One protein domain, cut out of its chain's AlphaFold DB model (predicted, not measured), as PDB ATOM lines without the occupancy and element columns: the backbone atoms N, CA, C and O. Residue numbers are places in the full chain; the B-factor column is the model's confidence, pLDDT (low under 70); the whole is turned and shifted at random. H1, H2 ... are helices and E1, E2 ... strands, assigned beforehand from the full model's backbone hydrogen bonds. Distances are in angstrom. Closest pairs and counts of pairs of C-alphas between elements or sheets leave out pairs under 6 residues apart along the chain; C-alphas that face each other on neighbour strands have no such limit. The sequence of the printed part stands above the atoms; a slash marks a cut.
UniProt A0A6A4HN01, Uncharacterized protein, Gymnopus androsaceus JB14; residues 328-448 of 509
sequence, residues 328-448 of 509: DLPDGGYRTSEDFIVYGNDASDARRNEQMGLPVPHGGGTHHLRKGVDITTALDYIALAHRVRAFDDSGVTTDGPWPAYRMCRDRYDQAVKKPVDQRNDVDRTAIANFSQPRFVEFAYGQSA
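AT A GLANCE: This is residues 328 to 448 of the 509 residues of an uncharacterized protein of Gymnopus androsaceus JB14 (UniProt A0A6A4HN01). Three helices, H2, H3 and H4, pack on one another as the core, and a tiny hairpin of strands E1 and E2 sits between H4 and a further helix, H1, at one end of the model. The last helix, H5, makes the opposite end and touches no other helix, while a long link, residues 356 to 377, loops between H1 and H2. The printed part has 121 residues with two named strands and five named helices, in the order E1, E2, H1, H2, H3, H4, H5; the sheet, E1 - E2, is antiparallel. The class is mostly helix. The whole is compact, with a radius of gyration of the C-alphas of 14.7 A and spans of 46 by 34 by 28 A.

IN THESE COORDINATES: E1, residues 333 to 335, begins with C-alpha 333 at (199.317, 194.671, 176.311) and is 6.7 A long; E2, residues 341 to 343, is 6.9 A long. H1 is residues 344 to 355, 17.1 A. H2, residues 378 to 393, is the longest helix at 21.6 A, from C-alpha 378 at (207.955, 192.250, 183.386). H3 is residues 402 to 415, 19.5 A, and H4 is residues 425 to 432, 10.4 A. H5, residues 438 to 448, is 15.5 A long and ends with C-alpha 448 at (221.918, 165.331, 166.732).

HOW THE PARTS SIT: H2 touches H3 with residues 381 to 388 alone, closest at the C-alphas of Leu 384 and Ala 404, 5.7 A apart; they run opposite ways at a steep tilt of 49 degrees. H2 touches H4 with residues 378 to 382 alone, closest at the C-alphas of Ala 378 and Val 426, 4.4 A; the tilt is shallow, 23 degrees, the same way. H3 and H4 touch, closest at the C-alphas of Ala 415 and Asp 427, 4.7 A, and are only just about perpendicular at 72 degrees. E1 and E2 form an antiparallel hairpin, with N 334 and O 342 at 2.9 A and N 342 and O 334 at 3.0 A, both within hydrogen-bond range. The closest C-alphas of E2 and H4, Tyr 343 and Asp 425, are 5.1 A apart; those of E1 and H1, Tyr 334 and Ala 347, are also 5.1 A apart. H2 and H5 are close but not clearly touching, with the C-alphas of Asp 392 and Arg 438 closest at 6.3 A. H5 is apart from H1, H3 and H4. Every O i to N i+4 pair is within hydrogen-bond range in H1, H3, H4 and H5, and 11 of 12 are in H2.

THE WHOLE: The two C-alphas farthest apart, those of Met 356 and Ala 448, are 49.7 A apart. The printed part has no cut. The link from H1 to H2, 22 residues, is long. The mean pLDDT of the printed part is 88.5; residues 364 to 365, residue 397 and residues 447 to 448 are under 70.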
ATOM      1  N   ASP A 328     198.506 199.625 170.907       94.81
ATOM      2  CA  ASP A 328     197.738 199.127 172.047       94.81
ATOM      3  C   ASP A 328     197.016 197.829 171.679       94.81
ATOM      4  O   ASP A 328     196.233 197.790 170.730       94.81
ATOM      5  N   LEU A 329     197.268 196.762 172.438       94.75
ATOM      6  CA  LEU A 329     196.728 195.436 172.157       94.75
ATOM      7  C   LEU A 329     195.384 195.212 172.878       94.75
ATOM      8  O   LEU A 329     195.191 195.683 174.004       94.75
ATOM      9  N   PRO A 330     194.447 194.451 172.278       91.31
ATOM     10  CA  PRO A 330     193.094 194.270 172.814       91.31
ATOM     11  C   PRO A 330     193.029 193.479 174.133       91.31
ATOM     12  O   PRO A 330     191.982 193.443 174.775       91.31
ATOM     13  N   ASP A 331     194.129 192.849 174.550       89.62
ATOM     14  CA  ASP A 331     194.273 192.107 175.808       89.62
ATOM     15  C   ASP A 331     194.881 192.943 176.958       89.62
ATOM     16  O   ASP A 331     195.117 192.422 178.056       89.62
ATOM     17  N   GLY A 332     195.126 194.237 176.718       90.69
ATOM     18  CA  GLY A 332     195.763 195.157 177.663       90.69
ATOM     19  C   GLY A 332     197.295 195.149 177.621       90.69
ATOM     20  O   GLY A 332     197.920 195.732 178.509       90.69
ATOM     21  N   GLY A 333     197.903 194.491 176.631       94.12
ATOM     22  CA  GLY A 333     199.317 194.671 176.311       94.12
ATOM     23  C   GLY A 333     199.589 195.971 175.541       94.12
ATOM     24  O   GLY A 333     198.689 196.573 174.956       94.12
ATOM     25  N   TYR A 334     200.852 196.386 175.499       95.62
ATOM     26  CA  TYR A 334     201.341 197.453 174.623       95.62
ATOM     27  C   TYR A 334     202.577 196.973 173.867       95.62
ATOM     28  O   TYR A 334     203.544 196.524 174.490       95.62
ATOM     29  N   ARG A 335     202.544 197.067 172.532       95.62
ATOM     30  CA  ARG A 335     203.686 196.780 171.660       95.62
ATOM     31  C   ARG A 335     204.522 198.043 171.481       95.62
ATOM     32  O   ARG A 335     204.026 199.049 170.981       95.62
ATOM     33  N   THR A 336     205.792 197.954 171.850       91.69
ATOM     34  CA  THR A 336     206.786 199.024 171.720       91.69
ATOM     35  C   THR A 336     207.339 199.112 170.298       91.69
ATOM     36  O   THR A 336     207.296 198.147 169.527       91.69
ATOM     37  N   SER A 337     207.950 200.251 169.982       89.94
ATOM     38  CA  SER A 337     208.733 200.486 168.759       89.94
ATOM     39  C   SER A 337     209.863 199.466 168.513       89.94
ATOM     40  O   SER A 337     210.262 199.240 167.367       89.94
ATOM     41  N   GLU A 338     210.347 198.807 169.573       87.00
ATOM     42  CA  GLU A 338     211.391 197.771 169.548       87.00
ATOM     43  C   GLU A 338     210.847 196.333 169.391       87.00
ATOM     44  O   GLU A 338     211.601 195.367 169.549       87.00
ATOM     45  N   ASP A 339     209.560 196.168 169.054       91.12
ATOM     46  CA  ASP A 339     208.905 194.867 168.834       91.12
ATOM     47  C   ASP A 339     208.846 193.999 170.114       91.12
ATOM     48  O   ASP A 339     209.064 192.785 170.087       91.12
ATOM     49  N   PHE A 340     208.583 194.622 171.268       92.19
ATOM     50  CA  PHE A 340     208.335 193.936 172.542       92.19
ATOM     51  C   PHE A 340     206.954 194.290 173.101       92.19
ATOM     52  O   PHE A 340     206.487 195.415 172.948       92.19
ATOM     53  N   ILE A 341     206.306 193.334 173.766       94.31
ATOM     54  CA  ILE A 341     204.953 193.474 174.318       94.31
ATOM     55  C   ILE A 341     205.013 193.479 175.847       94.31
ATOM     56  O   ILE A 341     205.273 192.448 176.466       94.31
ATOM     57  N   VAL A 342     204.752 194.623 176.467       93.56
ATOM     58  CA  VAL A 342     204.648 194.768 177.932       93.56
ATOM     59  C   VAL A 342     203.185 194.767 178.382       93.56
ATOM     60  O   VAL A 342     202.292 195.037 177.584       93.56
ATOM     61  N   TYR A 343     202.935 194.466 179.661       93.81
ATOM     62  CA  TYR A 343     201.593 194.398 180.266       93.81
ATOM     63  C   TYR A 343     201.516 195.199 181.575       93.81
ATOM     64  O   TYR A 343     202.536 195.491 182.201       93.81
ATOM     65  N   GLY A 344     200.297 195.533 182.007       91.88
ATOM     66  CA  GLY A 344     200.036 196.166 183.304       91.88
ATOM     67  C   GLY A 344     200.581 197.596 183.403       91.88
ATOM     68  O   GLY A 344     200.427 198.405 182.483       91.88
ATOM     69  N   ASN A 345     201.223 197.922 184.528       90.31
ATOM     70  CA  ASN A 345     201.825 199.245 184.736       90.31
ATOM     71  C   ASN A 345     202.935 199.532 183.710       90.31
ATOM     72  O   ASN A 345     202.972 200.624 183.145       90.31
ATOM     73  N   ASP A 346     203.768 198.533 183.404       90.81
ATOM     74  CA  ASP A 346     204.893 198.666 182.470       90.81
ATOM     75  C   ASP A 346     204.406 199.000 181.043       90.81
ATOM     76  O   ASP A 346     205.057 199.763 180.331       90.81
ATOM     77  N   ALA A 347     203.218 198.522 180.647       92.81
ATOM     78  CA  ALA A 347     202.558 198.921 179.398       92.81
ATOM     79  C   ALA A 347     202.121 200.393 179.393       92.81
ATOM     80  O   ALA A 347     202.280 201.089 178.391       92.81
ATOM     81  N   SER A 348     201.598 200.876 180.522       92.00
ATOM     82  CA  SER A 348     201.147 202.264 180.666       92.00
ATOM     83  C   SER A 348     202.323 203.246 180.635       92.00
ATOM     84  O   SER A 348     202.246 204.270 179.955       92.00
ATOM     85  N   ASP A 349     203.427 202.920 181.315       90.44
ATOM     86  CA  ASP A 349     204.644 203.737 181.302       90.44
ATOM     87  C   ASP A 349     205.375 203.674 179.950       90.44
ATOM     88  O   ASP A 349     205.850 204.706 179.475       90.44
ATOM     89  N   ALA A 350     205.404 202.519 179.273       92.12
ATOM     90  CA  ALA A 350     205.941 202.414 177.914       92.12
ATOM     91  C   ALA A 350     205.147 203.271 176.910       92.12
ATOM     92  O   ALA A 350     205.741 204.119 176.240       92.12
ATOM     93  N   ARG A 351     203.810 203.135 176.874       93.81
ATOM     94  CA  ARG A 351     202.914 203.952 176.030       93.81
ATOM     95  C   ARG A 351     203.133 205.442 176.273       93.81
ATOM     96  O   ARG A 351     203.272 206.223 175.331       93.81
ATOM     97  N   ARG A 352     203.176 205.841 177.545       94.00
ATOM     98  CA  ARG A 352     203.387 207.230 177.954       94.00
ATOM     99  C   ARG A 352     204.761 207.750 177.525       94.00
ATOM    100  O   ARG A 352     204.849 208.891 177.076       94.00
ATOM    101  N   ASN A 353     205.819 206.954 177.658       92.25
ATOM    102  CA  ASN A 353     207.166 207.375 177.279       92.25
ATOM    103  C   ASN A 353     207.293 207.574 175.767       92.25
ATOM    104  O   ASN A 353     207.762 208.637 175.362       92.25
ATOM    105  N   GLU A 354     206.804 206.646 174.938       91.69
ATOM    106  CA  GLU A 354     206.858 206.813 173.478       91.69
ATOM    107  C   GLU A 354     206.037 208.025 173.001       91.69
ATOM    108  O   GLU A 354     206.527 208.816 172.196       91.69
ATOM    109  N   GLN A 355     204.850 208.265 173.578       91.88
ATOM    110  CA  GLN A 355     204.050 209.474 173.308       91.88
ATOM    111  C   GLN A 355     204.774 210.788 173.657       91.88
ATOM    112  O   GLN A 355     204.458 211.834 173.089       91.88
ATOM    113  N   MET A 356     205.741 210.756 174.581       93.12
ATOM    114  CA  MET A 356     206.560 211.909 174.975       93.12
ATOM    115  C   MET A 356     207.953 211.917 174.314       93.12
ATOM    116  O   MET A 356     208.763 212.789 174.629       93.12
ATOM    117  N   GLY A 357     208.257 210.965 173.422       90.25
ATOM    118  CA  GLY A 357     209.585 210.811 172.813       90.25
ATOM    119  C   GLY A 357     210.692 210.426 173.804       90.25
ATOM    120  O   GLY A 357     211.865 210.703 173.552       90.25
ATOM    121  N   LEU A 358     210.334 209.830 174.944       90.62
ATOM    122  CA  LEU A 358     211.275 209.322 175.945       90.62
ATOM    123  C   LEU A 358     211.599 207.839 175.699       90.62
ATOM    124  O   LEU A 358     210.761 207.118 175.156       90.62
ATOM    125  N   PRO A 359     212.766 207.342 176.154       85.50
ATOM    126  CA  PRO A 359     213.079 205.918 176.103       85.50
ATOM    127  C   PRO A 359     212.034 205.066 176.837       85.50
ATOM    128  O   PRO A 359     211.638 205.381 177.964       85.50
ATOM    129  N   VAL A 360     211.629 203.958 176.221       86.94
ATOM    130  CA  VAL A 360     210.844 202.908 176.883       86.94
ATOM    131  C   VAL A 360     211.652 202.324 178.053       86.94
ATOM    132  O   VAL A 360     212.872 202.196 177.941       86.94
ATOM    133  N   PRO A 361     211.029 201.945 179.183       78.00
ATOM    134  CA  PRO A 361     211.735 201.225 180.236       78.00
ATOM    135  C   PRO A 361     212.141 199.813 179.774       78.00
ATOM    136  O   PRO A 361     211.306 198.920 179.687       78.00
ATOM    137  N   HIS A 362     213.433 199.574 179.528       75.31
ATOM    138  CA  HIS A 362     213.964 198.224 179.237       75.31
ATOM    139  C   HIS A 362     214.237 197.377 180.487       75.31
ATOM    140  O   HIS A 362     214.600 196.210 180.369       75.31
ATOM    141  N   GLY A 363     214.101 197.968 181.679       70.75
ATOM    142  CA  GLY A 363     214.388 197.339 182.967       70.75
ATOM    143  C   GLY A 363     215.776 197.609 183.542       70.75
ATOM    144  O   GLY A 363     216.610 198.312 182.969       70.75
ATOM    145  N   GLY A 364     215.999 197.079 184.745       65.56
ATOM    146  CA  GLY A 364     217.260 197.215 185.467       65.56
ATOM    147  C   GLY A 364     218.350 196.261 184.967       65.56
ATOM    148  O   GLY A 364     218.111 195.306 184.229       65.56
ATOM    149  N   GLY A 365     219.582 196.479 185.431       66.62
ATOM    150  CA  GLY A 365     220.697 195.581 185.138       66.62
ATOM    151  C   GLY A 365     220.441 194.160 185.658       66.62
ATOM    152  O   GLY A 365     220.418 193.918 186.867       66.62
ATOM    153  N   THR A 366     220.342 193.192 184.743       75.06
ATOM    154  CA  THR A 366     220.032 191.767 185.013       75.06
ATOM    155  C   THR A 366     221.101 191.001 185.811       75.06
ATOM    156  O   THR A 366     221.009 189.788 185.964       75.06
ATOM    157  N   HIS A 367     222.111 191.686 186.355       71.88
ATOM    158  CA  HIS A 367     223.188 191.118 187.179       71.88
ATOM    159  C   HIS A 367     222.701 190.488 188.494       71.88
ATOM    160  O   HIS A 367     223.431 189.715 189.114       71.88
ATOM    161  N   HIS A 368     221.490 190.835 188.932       74.94
ATOM    162  CA  HIS A 368     220.879 190.307 190.148       74.94
ATOM    163  C   HIS A 368     220.155 188.961 189.926       74.94
ATOM    164  O   HIS A 368     220.002 188.193 190.875       74.94
ATOM    165  N   LEU A 369     219.773 188.647 188.681       82.38
ATOM    166  CA  LEU A 369     219.032 187.441 188.302       82.38
ATOM    167  C   LEU A 369     219.977 186.234 188.184       82.38
ATOM    168  O   LEU A 369     220.975 186.279 187.463       82.38
ATOM    169  N   ARG A 370     219.660 185.133 188.874       83.75
ATOM    170  CA  ARG A 370     220.435 183.876 188.861       83.75
ATOM    171  C   ARG A 370     219.628 182.683 188.342       83.75
ATOM    172  O   ARG A 370     220.224 181.688 187.925       83.75
ATOM    173  N   LYS A 371     218.297 182.751 188.409       85.00
ATOM    174  CA  LYS A 371     217.327 181.717 188.020       85.00
ATOM    175  C   LYS A 371     216.055 182.364 187.463       85.00
ATOM    176  O   LYS A 371     215.710 183.479 187.834       85.00
ATOM    177  N   GLY A 372     215.278 181.618 186.673       74.94
ATOM    178  CA  GLY A 372     213.995 182.095 186.129       74.94
ATOM    179  C   GLY A 372     212.901 182.386 187.173       74.94
ATOM    180  O   GLY A 372     211.882 182.963 186.820       74.94
ATOM    181  N   VAL A 373     213.093 182.007 188.444       80.25
ATOM    182  CA  VAL A 373     212.207 182.380 189.569       80.25
ATOM    183  C   VAL A 373     212.538 183.763 190.150       80.25
ATOM    184  O   VAL A 373     211.696 184.363 190.807       80.25
ATOM    185  N   ASP A 374     213.732 184.292 189.871       85.50
ATOM    186  CA  ASP A 374     214.165 185.612 190.346       85.50
ATOM    187  C   ASP A 374     213.564 186.752 189.489       85.50
ATOM    188  O   ASP A 374     213.645 187.918 189.864       85.50
ATOM    189  N   ILE A 375     212.954 186.420 188.341       89.62
ATOM    190  CA  ILE A 375     212.282 187.356 187.428       89.62
ATOM    191  C   ILE A 375     210.934 187.760 188.045       89.62
ATOM    192  O   ILE A 375     209.929 187.060 187.878       89.62
ATOM    193  N   THR A 376     210.925 188.883 188.767       88.06
ATOM    194  CA  THR A 376     209.751 189.350 189.529       88.06
ATOM    195  C   THR A 376     208.974 190.483 188.864       88.06
ATOM    196  O   THR A 376     207.797 190.648 189.179       88.06
ATOM    197  N   THR A 377     209.573 191.207 187.914       90.31
ATOM    198  CA  THR A 377     208.902 192.235 187.096       90.31
ATOM    199  C   THR A 377     208.849 191.837 185.619       90.31
ATOM    200  O   THR A 377     209.597 190.958 185.175       90.31
ATOM    201  N   ALA A 378     207.969 192.466 184.831       91.31
ATOM    202  CA  ALA A 378     207.955 192.250 183.386       91.31
ATOM    203  C   ALA A 378     209.200 192.887 182.747       91.31
ATOM    204  O   ALA A 378     209.821 192.267 181.884       91.31
ATOM    205  N   LEU A 379     209.652 194.033 183.266       90.12
ATOM    206  CA  LEU A 379     210.919 194.655 182.877       90.12
ATOM    207  C   LEU A 379     212.151 193.742 183.057       90.12
ATOM    208  O   LEU A 379     213.015 193.724 182.185       90.12
ATOM    209  N   ASP A 380     212.235 192.932 184.121       90.62
ATOM    210  CA  ASP A 380     213.324 191.946 184.291       90.62
ATOM    211  C   ASP A 380     213.323 190.883 183.182       90.62
ATOM    212  O   ASP A 380     214.383 190.445 182.722       90.62
ATOM    213  N   TYR A 381     212.129 190.461 182.743       93.81
ATOM    214  CA  TYR A 381     211.982 189.528 181.630       93.81
ATOM    215  C   TYR A 381     212.399 190.187 180.313       93.81
ATOM    216  O   TYR A 381     213.183 189.607 179.563       93.81
ATOM    217  N   ILE A 382     211.919 191.406 180.056       93.12
ATOM    218  CA  ILE A 382     212.263 192.207 178.878       93.12
ATOM    219  C   ILE A 382     213.784 192.400 178.796       93.12
ATOM    220  O   ILE A 382     214.382 192.032 177.788       93.12
ATOM    221  N   ALA A 383     214.453 192.816 179.875       90.12
ATOM    222  CA  ALA A 383     215.908 192.986 179.916       90.12
ATOM    223  C   ALA A 383     216.702 191.701 179.578       90.12
ATOM    224  O   ALA A 383     217.786 191.762 178.985       90.12
ATOM    225  N   LEU A 384     216.185 190.517 179.936       91.94
ATOM    226  CA  LEU A 384     216.760 189.235 179.513       91.94
ATOM    227  C   LEU A 384     216.420 188.899 178.054       91.94
ATOM    228  O   LEU A 384     217.295 188.431 177.321       91.94
ATOM    229  N   ALA A 385     215.189 189.161 177.619       92.12
ATOM    230  CA  ALA A 385     214.727 188.922 176.258       92.12
ATOM    231  C   ALA A 385     215.468 189.801 175.234       92.12
ATOM    232  O   ALA A 385     215.887 189.274 174.207       92.12
ATOM    233  N   HIS A 386     215.765 191.073 175.539       89.88
ATOM    234  CA  HIS A 386     216.663 191.916 174.735       89.88
ATOM    235  C   HIS A 386     218.056 191.295 174.595       89.88
ATOM    236  O   HIS A 386     218.571 191.220 173.485       89.88
ATOM    237  N   ARG A 387     218.667 190.791 175.681       88.94
ATOM    238  CA  ARG A 387     219.992 190.140 175.600       88.94
ATOM    239  C   ARG A 387     219.968 188.889 174.716       88.94
ATOM    240  O   ARG A 387     220.941 188.627 174.014       88.94
ATOM    241  N   VAL A 388     218.888 188.110 174.765       91.50
ATOM    242  CA  VAL A 388     218.720 186.912 173.929       91.50
ATOM    243  C   VAL A 388     218.473 187.295 172.466       91.50
ATOM    244  O   VAL A 388     219.152 186.767 171.589       91.50
ATOM    245  N   ARG A 389     217.566 188.247 172.210       90.56
ATOM    246  CA  ARG A 389     217.209 188.737 170.871       90.56
ATOM    247  C   ARG A 389     218.390 189.425 170.185       90.56
ATOM    248  O   ARG A 389     218.739 189.028 169.087       90.56
ATOM    249  N   ALA A 390     219.068 190.363 170.847       87.94
ATOM    250  CA  ALA A 390     220.214 191.078 170.278       87.94
ATOM    251  C   ALA A 390     221.388 190.145 169.926       87.94
ATOM    252  O   ALA A 390     222.096 190.388 168.951       87.94
ATOM    253  N   PHE A 391     221.584 189.056 170.680       88.94
ATOM    254  CA  PHE A 391     222.551 188.029 170.300       88.94
ATOM    255  C   PHE A 391     222.086 187.243 169.064       88.94
ATOM    256  O   PHE A 391     222.873 187.046 168.142       88.94
ATOM    257  N   ASP A 392     220.821 186.824 169.007       88.88
ATOM    258  CA  ASP A 392     220.308 186.057 167.867       88.88
ATOM    259  C   ASP A 392     220.249 186.890 166.575       88.88
ATOM    260  O   ASP A 392     220.640 186.410 165.509       88.88
ATOM    261  N   ASP A 393     219.863 188.163 166.680       87.12
ATOM    262  CA  ASP A 393     219.864 189.139 165.591       87.12
ATOM    263  C   ASP A 393     221.304 189.442 165.110       87.12
ATOM    264  O   ASP A 393     221.504 189.661 163.917       87.12
ATOM    265  N   SER A 394     222.327 189.352 165.979       84.62
ATOM    266  CA  SER A 394     223.747 189.519 165.597       84.62
ATOM    267  C   SER A 394     224.307 188.401 164.704       84.62
ATOM    268  O   SER A 394     225.367 188.565 164.101       84.62
ATOM    269  N   GLY A 395     223.622 187.255 164.627       79.75
ATOM    270  CA  GLY A 395     224.031 186.111 163.806       79.75
ATOM    271  C   GLY A 395     225.178 185.259 164.370       79.75
ATOM    272  O   GLY A 395     225.548 184.252 163.761       79.75
ATOM    273  N   VAL A 396     225.734 185.607 165.534       78.50
ATOM    274  CA  VAL A 396     226.801 184.830 166.186       78.50
ATOM    275  C   VAL A 396     226.267 183.465 166.643       78.50
ATOM    276  O   VAL A 396     225.224 183.363 167.280       78.50
ATOM    277  N   THR A 397     226.990 182.390 166.320       69.81
ATOM    278  CA  THR A 397     226.598 180.998 166.630       69.81
ATOM    279  C   THR A 397     227.390 180.380 167.794       69.81
ATOM    280  O   THR A 397     227.044 179.298 168.271       69.81
ATOM    281  N   THR A 398     228.433 181.062 168.275       71.31
ATOM    282  CA  THR A 398     229.345 180.619 169.343       71.31
ATOM    283  C   THR A 398     228.993 181.230 170.699       71.31
ATOM    284  O   THR A 398     228.702 182.417 170.784       71.31
ATOM    285  N   ASP A 399     229.044 180.423 171.766       72.12
ATOM    286  CA  ASP A 399     228.911 180.843 173.176       72.12
ATOM    287  C   ASP A 399     227.746 181.803 173.488       72.12
ATOM    288  O   ASP A 399     227.857 182.726 174.295       72.12
ATOM    289  N   GLY A 400     226.589 181.540 172.868       76.50
ATOM    290  CA  GLY A 400     225.371 182.324 173.063       76.50
ATOM    291  C   GLY A 400     224.878 182.401 174.515       76.50
ATOM    292  O   GLY A 400     225.330 181.646 175.383       76.50
ATOM    293  N   PRO A 401     223.923 183.304 174.814       88.31
ATOM    294  CA  PRO A 401     223.521 183.686 176.168       88.31
ATOM    295  C   PRO A 401     222.642 182.629 176.866       88.31
ATOM    296  O   PRO A 401     221.579 182.928 177.408       88.31
ATOM    297  N   TRP A 402     223.109 181.379 176.914       89.19
ATOM    298  CA  TRP A 402     222.476 180.219 177.541       89.19
ATOM    299  C   TRP A 402     221.989 180.429 178.982       89.19
ATOM    300  O   TRP A 402     221.000 179.790 179.344       89.19
ATOM    301  N   PRO A 403     222.615 181.254 179.850       89.69
ATOM    302  CA  PRO A 403     222.016 181.614 181.134       89.69
ATOM    303  C   PRO A 403     220.721 182.420 180.962       89.69
ATOM    304  O   PRO A 403     219.706 182.048 181.537       89.69
ATOM    305  N   ALA A 404     220.726 183.464 180.126       90.50
ATOM    306  CA  ALA A 404     219.552 184.305 179.884       90.50
ATOM    307  C   ALA A 404     218.446 183.536 179.149       90.50
ATOM    308  O   ALA A 404     217.317 183.518 179.626       90.50
ATOM    309  N   TYR A 405     218.774 182.811 178.071       93.38
ATOM    310  CA  TYR A 405     217.797 181.989 177.346       93.38
ATOM    311  C   TYR A 405     217.137 180.940 178.252       93.38
ATOM    312  O   TYR A 405     215.917 180.794 178.217       93.38
ATOM    313  N   ARG A 406     217.904 180.252 179.117       93.38
ATOM    314  CA  ARG A 406     217.312 179.323 180.095       93.38
ATOM    315  C   ARG A 406     216.407 180.044 181.086       93.38
ATOM    316  O   ARG A 406     215.327 179.541 181.341       93.38
ATOM    317  N   MET A 407     216.778 181.219 181.595       94.06
ATOM    318  CA  MET A 407     215.893 181.975 182.490       94.06
ATOM    319  C   MET A 407     214.596 182.430 181.796       94.06
ATOM    320  O   MET A 407     213.531 182.281 182.392       94.06
ATOM    321  N   CYS A 408     214.653 182.887 180.539       94.44
ATOM    322  CA  CYS A 408     213.457 183.224 179.755       94.44
ATOM    323  C   CYS A 408     212.573 181.993 179.507       94.44
ATOM    324  O   CYS A 408     211.382 182.020 179.814       94.44
ATOM    325  N   ARG A 409     213.160 180.889 179.025       95.31
ATOM    326  CA  ARG A 409     212.455 179.621 178.780       95.31
ATOM    327  C   ARG A 409     211.843 179.060 180.059       95.31
ATOM    328  O   ARG A 409     210.664 178.743 180.075       95.31
ATOM    329  N   ASP A 410     212.608 178.974 181.142       94.25
ATOM    330  CA  ASP A 410     212.134 178.409 182.408       94.25
ATOM    331  C   ASP A 410     210.996 179.259 183.004       94.25
ATOM    332  O   ASP A 410     210.134 178.719 183.699       94.25
ATOM    333  N   ARG A 411     210.956 180.575 182.730       95.31
ATOM    334  CA  ARG A 411     209.844 181.471 183.102       95.31
ATOM    335  C   ARG A 411     208.629 181.299 182.183       95.31
ATOM    336  O   ARG A 411     207.517 181.199 182.697       95.31
ATOM    337  N   TYR A 412     208.830 181.191 180.870       95.81
ATOM    338  CA  TYR A 412     207.792 180.848 179.887       95.81
ATOM    339  C   TYR A 412     207.126 179.499 180.215       95.81
ATOM    340  O   TYR A 412     205.906 179.415 180.348       95.81
ATOM    341  N   ASP A 413     207.930 178.469 180.491       95.12
ATOM    342  CA  ASP A 413     207.491 177.128 180.888       95.12
ATOM    343  C   ASP A 413     206.673 177.124 182.191       95.12
ATOM    344  O   ASP A 413     205.911 176.184 182.427       95.12
ATOM    345  N   GLN A 414     206.829 178.129 183.058       94.81
ATOM    346  CA  GLN A 414     205.978 178.333 184.237       94.81
ATOM    347  C   GLN A 414     204.695 179.095 183.878       94.81
ATOM    348  O   GLN A 414     203.616 178.716 184.330       94.81
ATOM    349  N   ALA A 415     204.800 180.144 183.060       95.69
ATOM    350  CA  ALA A 415     203.684 180.995 182.655       95.69
ATOM    351  C   ALA A 415     202.628 180.235 181.831       95.69
ATOM    352  O   ALA A 415     201.437 180.323 182.127       95.69
ATOM    353  N   VAL A 416     203.050 179.426 180.852       96.00
ATOM    354  CA  VAL A 416     202.144 178.623 180.006       96.00
ATOM    355  C   VAL A 416     201.341 177.612 180.831       96.00
ATOM    356  O   VAL A 416     200.164 177.390 180.551       96.00
ATOM    357  N   LYS A 417     201.942 177.042 181.885       96.38
ATOM    358  CA  LYS A 417     201.292 176.067 182.780       96.38
ATOM    359  C   LYS A 417     200.250 176.685 183.720       96.38
ATOM    360  O   LYS A 417     199.498 175.938 184.341       96.38
ATOM    361  N   LYS A 418     200.185 178.017 183.839       96.38
ATOM    362  CA  LYS A 418     199.138 178.703 184.606       96.38
ATOM    363  C   LYS A 418     197.848 178.835 183.782       96.38
ATOM    364  O   LYS A 418     197.941 179.207 182.605       96.38
ATOM    365  N   PRO A 419     196.667 178.618 184.393       95.62
ATOM    366  CA  PRO A 419     195.380 179.062 183.855       95.62
ATOM    367  C   PRO A 419     195.400 180.553 183.488       95.62
ATOM    368  O   PRO A 419     196.136 181.330 184.098       95.62
ATOM    369  N   VAL A 420     194.638 180.958 182.469       92.50
ATOM    370  CA  VAL A 420     194.715 182.314 181.883       92.50
ATOM    371  C   VAL A 420     194.316 183.395 182.895       92.50
ATOM    372  O   VAL A 420     194.980 184.424 182.997       92.50
ATOM    373  N   ASP A 421     193.300 183.102 183.703       94.12
ATOM    374  CA  ASP A 421     192.821 183.858 184.866       94.12
ATOM    375  C   ASP A 421     193.889 184.080 185.955       94.12
ATOM    376  O   ASP A 421     193.816 185.049 186.707       94.12
ATOM    377  N   GLN A 422     194.912 183.224 186.017       94.56
ATOM    378  CA  GLN A 422     195.974 183.241 187.033       94.56
ATOM    379  C   GLN A 422     197.312 183.803 186.516       94.56
ATOM    380  O   GLN A 422     198.319 183.761 187.230       94.56
ATOM    381  N   ARG A 423     197.352 184.325 185.281       95.88
ATOM    382  CA  ARG A 423     198.556 184.916 184.673       95.88
ATOM    383  C   ARG A 423     198.696 186.392 185.038       95.88
ATOM    384  O   ARG A 423     197.926 187.232 184.562       95.88
ATOM    385  N   ASN A 424     199.720 186.695 185.835       95.38
ATOM    386  CA  ASN A 424     200.131 188.067 186.130       95.38
ATOM    387  C   ASN A 424     200.862 188.706 184.934       95.38
ATOM    388  O   ASN A 424     201.201 188.023 183.967       95.38
ATOM    389  N   ASP A 425     201.136 190.008 185.003       94.62
ATOM    390  CA  ASP A 425     201.735 190.773 183.896       94.62
ATOM    391  C   ASP A 425     203.086 190.205 183.436       94.62
ATOM    392  O   ASP A 425     203.399 190.202 182.246       94.62
ATOM    393  N   VAL A 426     203.861 189.634 184.363       95.25
ATOM    394  CA  VAL A 426     205.138 188.969 184.073       95.25
ATOM    395  C   VAL A 426     204.927 187.630 183.363       95.25
ATOM    396  O   VAL A 426     205.703 187.281 182.482       95.25
ATOM    397  N   ASP A 427     203.881 186.874 183.714       96.56
ATOM    398  CA  ASP A 427     203.504 185.650 182.998       96.56
ATOM    399  C   ASP A 427     203.023 185.977 181.570       96.56
ATOM    400  O   ASP A 427     203.407 185.292 180.624       96.56
ATOM    401  N   ARG A 428     202.226 187.044 181.401       95.94
ATOM    402  CA  ARG A 428     201.739 187.520 180.090       95.94
ATOM    403  C   ARG A 428     202.891 188.003 179.209       95.94
ATOM    404  O   ARG A 428     203.052 187.512 178.096       95.94
ATOM    405  N   THR A 429     203.755 188.862 179.751       95.50
ATOM    406  CA  THR A 429     204.979 189.342 179.087       95.50
ATOM    407  C   THR A 429     205.894 188.178 178.700       95.50
ATOM    408  O   THR A 429     206.403 188.142 177.580       95.50
ATOM    409  N   ALA A 430     206.071 187.188 179.583       95.88
ATOM    410  CA  ALA A 430     206.888 186.016 179.280       95.88
ATOM    411  C   ALA A 430     206.324 185.185 178.117       95.88
ATOM    412  O   ALA A 430     207.096 184.701 177.296       95.88
ATOM    413  N   ILE A 431     204.998 185.045 178.018       96.06
ATOM    414  CA  ILE A 431     204.338 184.341 176.908       96.06
ATOM    415  C   ILE A 431     204.444 185.137 175.602       96.06
ATOM    416  O   ILE A 431     204.842 184.571 174.589       96.06
ATOM    417  N   ALA A 432     204.144 186.438 175.625       95.06
ATOM    418  CA  ALA A 432     204.094 187.273 174.422       95.06
ATOM    419  C   ALA A 432     205.467 187.524 173.766       95.06
ATOM    420  O   ALA A 432     205.533 187.795 172.572       95.06
ATOM    421  N   ASN A 433     206.568 187.425 174.526       95.38
ATOM    422  CA  ASN A 433     207.919 187.758 174.046       95.38
ATOM    423  C   ASN A 433     208.880 186.560 173.970       95.38
ATOM    424  O   ASN A 433     210.063 186.749 173.678       95.38
ATOM    425  N   PHE A 434     208.437 185.336 174.279       95.19
ATOM    426  CA  PHE A 434     209.302 184.164 174.155       95.19
ATOM    427  C   PHE A 434     209.400 183.697 172.699       95.19
ATOM    428  O   PHE A 434     208.453 183.144 172.144       95.19
ATOM    429  N   SER A 435     210.584 183.846 172.108       90.12
ATOM    430  CA  SER A 435     210.966 183.184 170.861       90.12
ATOM    431  C   SER A 435     212.077 182.164 171.110       90.12
ATOM    432  O   SER A 435     212.928 182.344 171.987       90.12
ATOM    433  N   GLN A 436     212.096 181.086 170.323       89.81
ATOM    434  CA  GLN A 436     213.251 180.194 170.259       89.81
ATOM    435  C   GLN A 436     214.332 180.840 169.370       89.81
ATOM    436  O   GLN A 436     214.050 181.108 168.204       89.81
ATOM    437  N   PRO A 437     215.551 181.097 169.878       89.50
ATOM    438  CA  PRO A 437     216.621 181.686 169.075       89.50
ATOM    439  C   PRO A 437     217.205 180.695 168.065       89.50
ATOM    440  O   PRO A 437     217.394 179.513 168.383       89.50
ATOM    441  N   ARG A 438     217.623 181.186 166.897       87.31
ATOM    442  CA  ARG A 438     218.325 180.405 165.865       87.31
ATOM    443  C   ARG A 438     219.599 179.739 166.402       87.31
ATOM    444  O   ARG A 438     219.915 178.610 166.017       87.31
ATOM    445  N   PHE A 439     220.320 180.376 167.334       85.19
ATOM    446  CA  PHE A 439     221.506 179.758 167.955       85.19
ATOM    447  C   PHE A 439     221.177 178.489 168.769       85.19
ATOM    448  O   PHE A 439     222.017 177.591 168.890       85.19
ATOM    449  N   VAL A 440     219.954 178.379 169.303       86.94
ATOM    450  CA  VAL A 440     219.496 177.203 170.060       86.94
ATOM    451  C   VAL A 440     219.182 176.045 169.109       86.94
ATOM    452  O   VAL A 440     219.597 174.911 169.361       86.94
ATOM    453  N   GLU A 441     218.542 176.335 167.977       84.00
ATOM    454  CA  GLU A 441     218.286 175.365 166.905       84.00
ATOM    455  C   GLU A 441     219.583 174.813 166.318       84.00
ATOM    456  O   GLU A 441     219.754 173.595 166.202       84.00
ATOM    457  N   PHE A 442     220.539 175.701 166.025       82.44
ATOM    458  CA  PHE A 442     221.867 175.327 165.553       82.44
ATOM    459  C   PHE A 442     222.564 174.374 166.536       82.44
ATOM    460  O   PHE A 442     223.057 173.318 166.131       82.44
ATOM    461  N   ALA A 443     222.557 174.687 167.836       83.19
ATOM    462  CA  ALA A 443     223.184 173.852 168.859       83.19
ATOM    463  C   ALA A 443     222.547 172.454 168.968       83.19
ATOM    464  O   ALA A 443     223.266 171.446 168.994       83.19
ATOM    465  N   TYR A 444     221.211 172.360 168.969       82.50
ATOM    466  CA  TYR A 444     220.524 171.065 168.969       82.50
ATOM    467  C   TYR A 444     220.787 170.279 167.674       82.50
ATOM    468  O   TYR A 444     221.127 169.092 167.744       82.50
ATOM    469  N   GLY A 445     220.754 170.932 166.509       77.31
ATOM    470  CA  GLY A 445     221.095 170.320 165.221       77.31
ATOM    471  C   GLY A 445     222.526 169.763 165.170       77.31
ATOM    472  O   GLY A 445     222.745 168.660 164.662       77.31
ATOM    473  N   GLN A 446     223.500 170.467 165.756       73.69
ATOM    474  CA  GLN A 446     224.883 169.989 165.883       73.69
ATOM    475  C   GLN A 446     225.004 168.778 166.823       73.69
ATOM    476  O   GLN A 446     225.760 167.846 166.534       73.69
ATOM    477  N   SER A 447     224.247 168.742 167.926       68.38
ATOM    478  CA  SER A 447     224.237 167.583 168.835       68.38
ATOM    479  C   SER A 447     223.672 166.323 168.162       68.38
ATOM    480  O   SER A 447     224.315 165.271 168.188       68.38
ATOM    481  N   ALA A 448     222.556 166.446 167.434       66.50
ATOM    482  CA  ALA A 448     221.918 165.331 166.732       66.50
ATOM    483  C   ALA A 448     222.790 164.748 165.601       66.50
ATOM    484  O   ALA A 448     222.728 163.550 165.311       66.50
TER     485      ALA A 448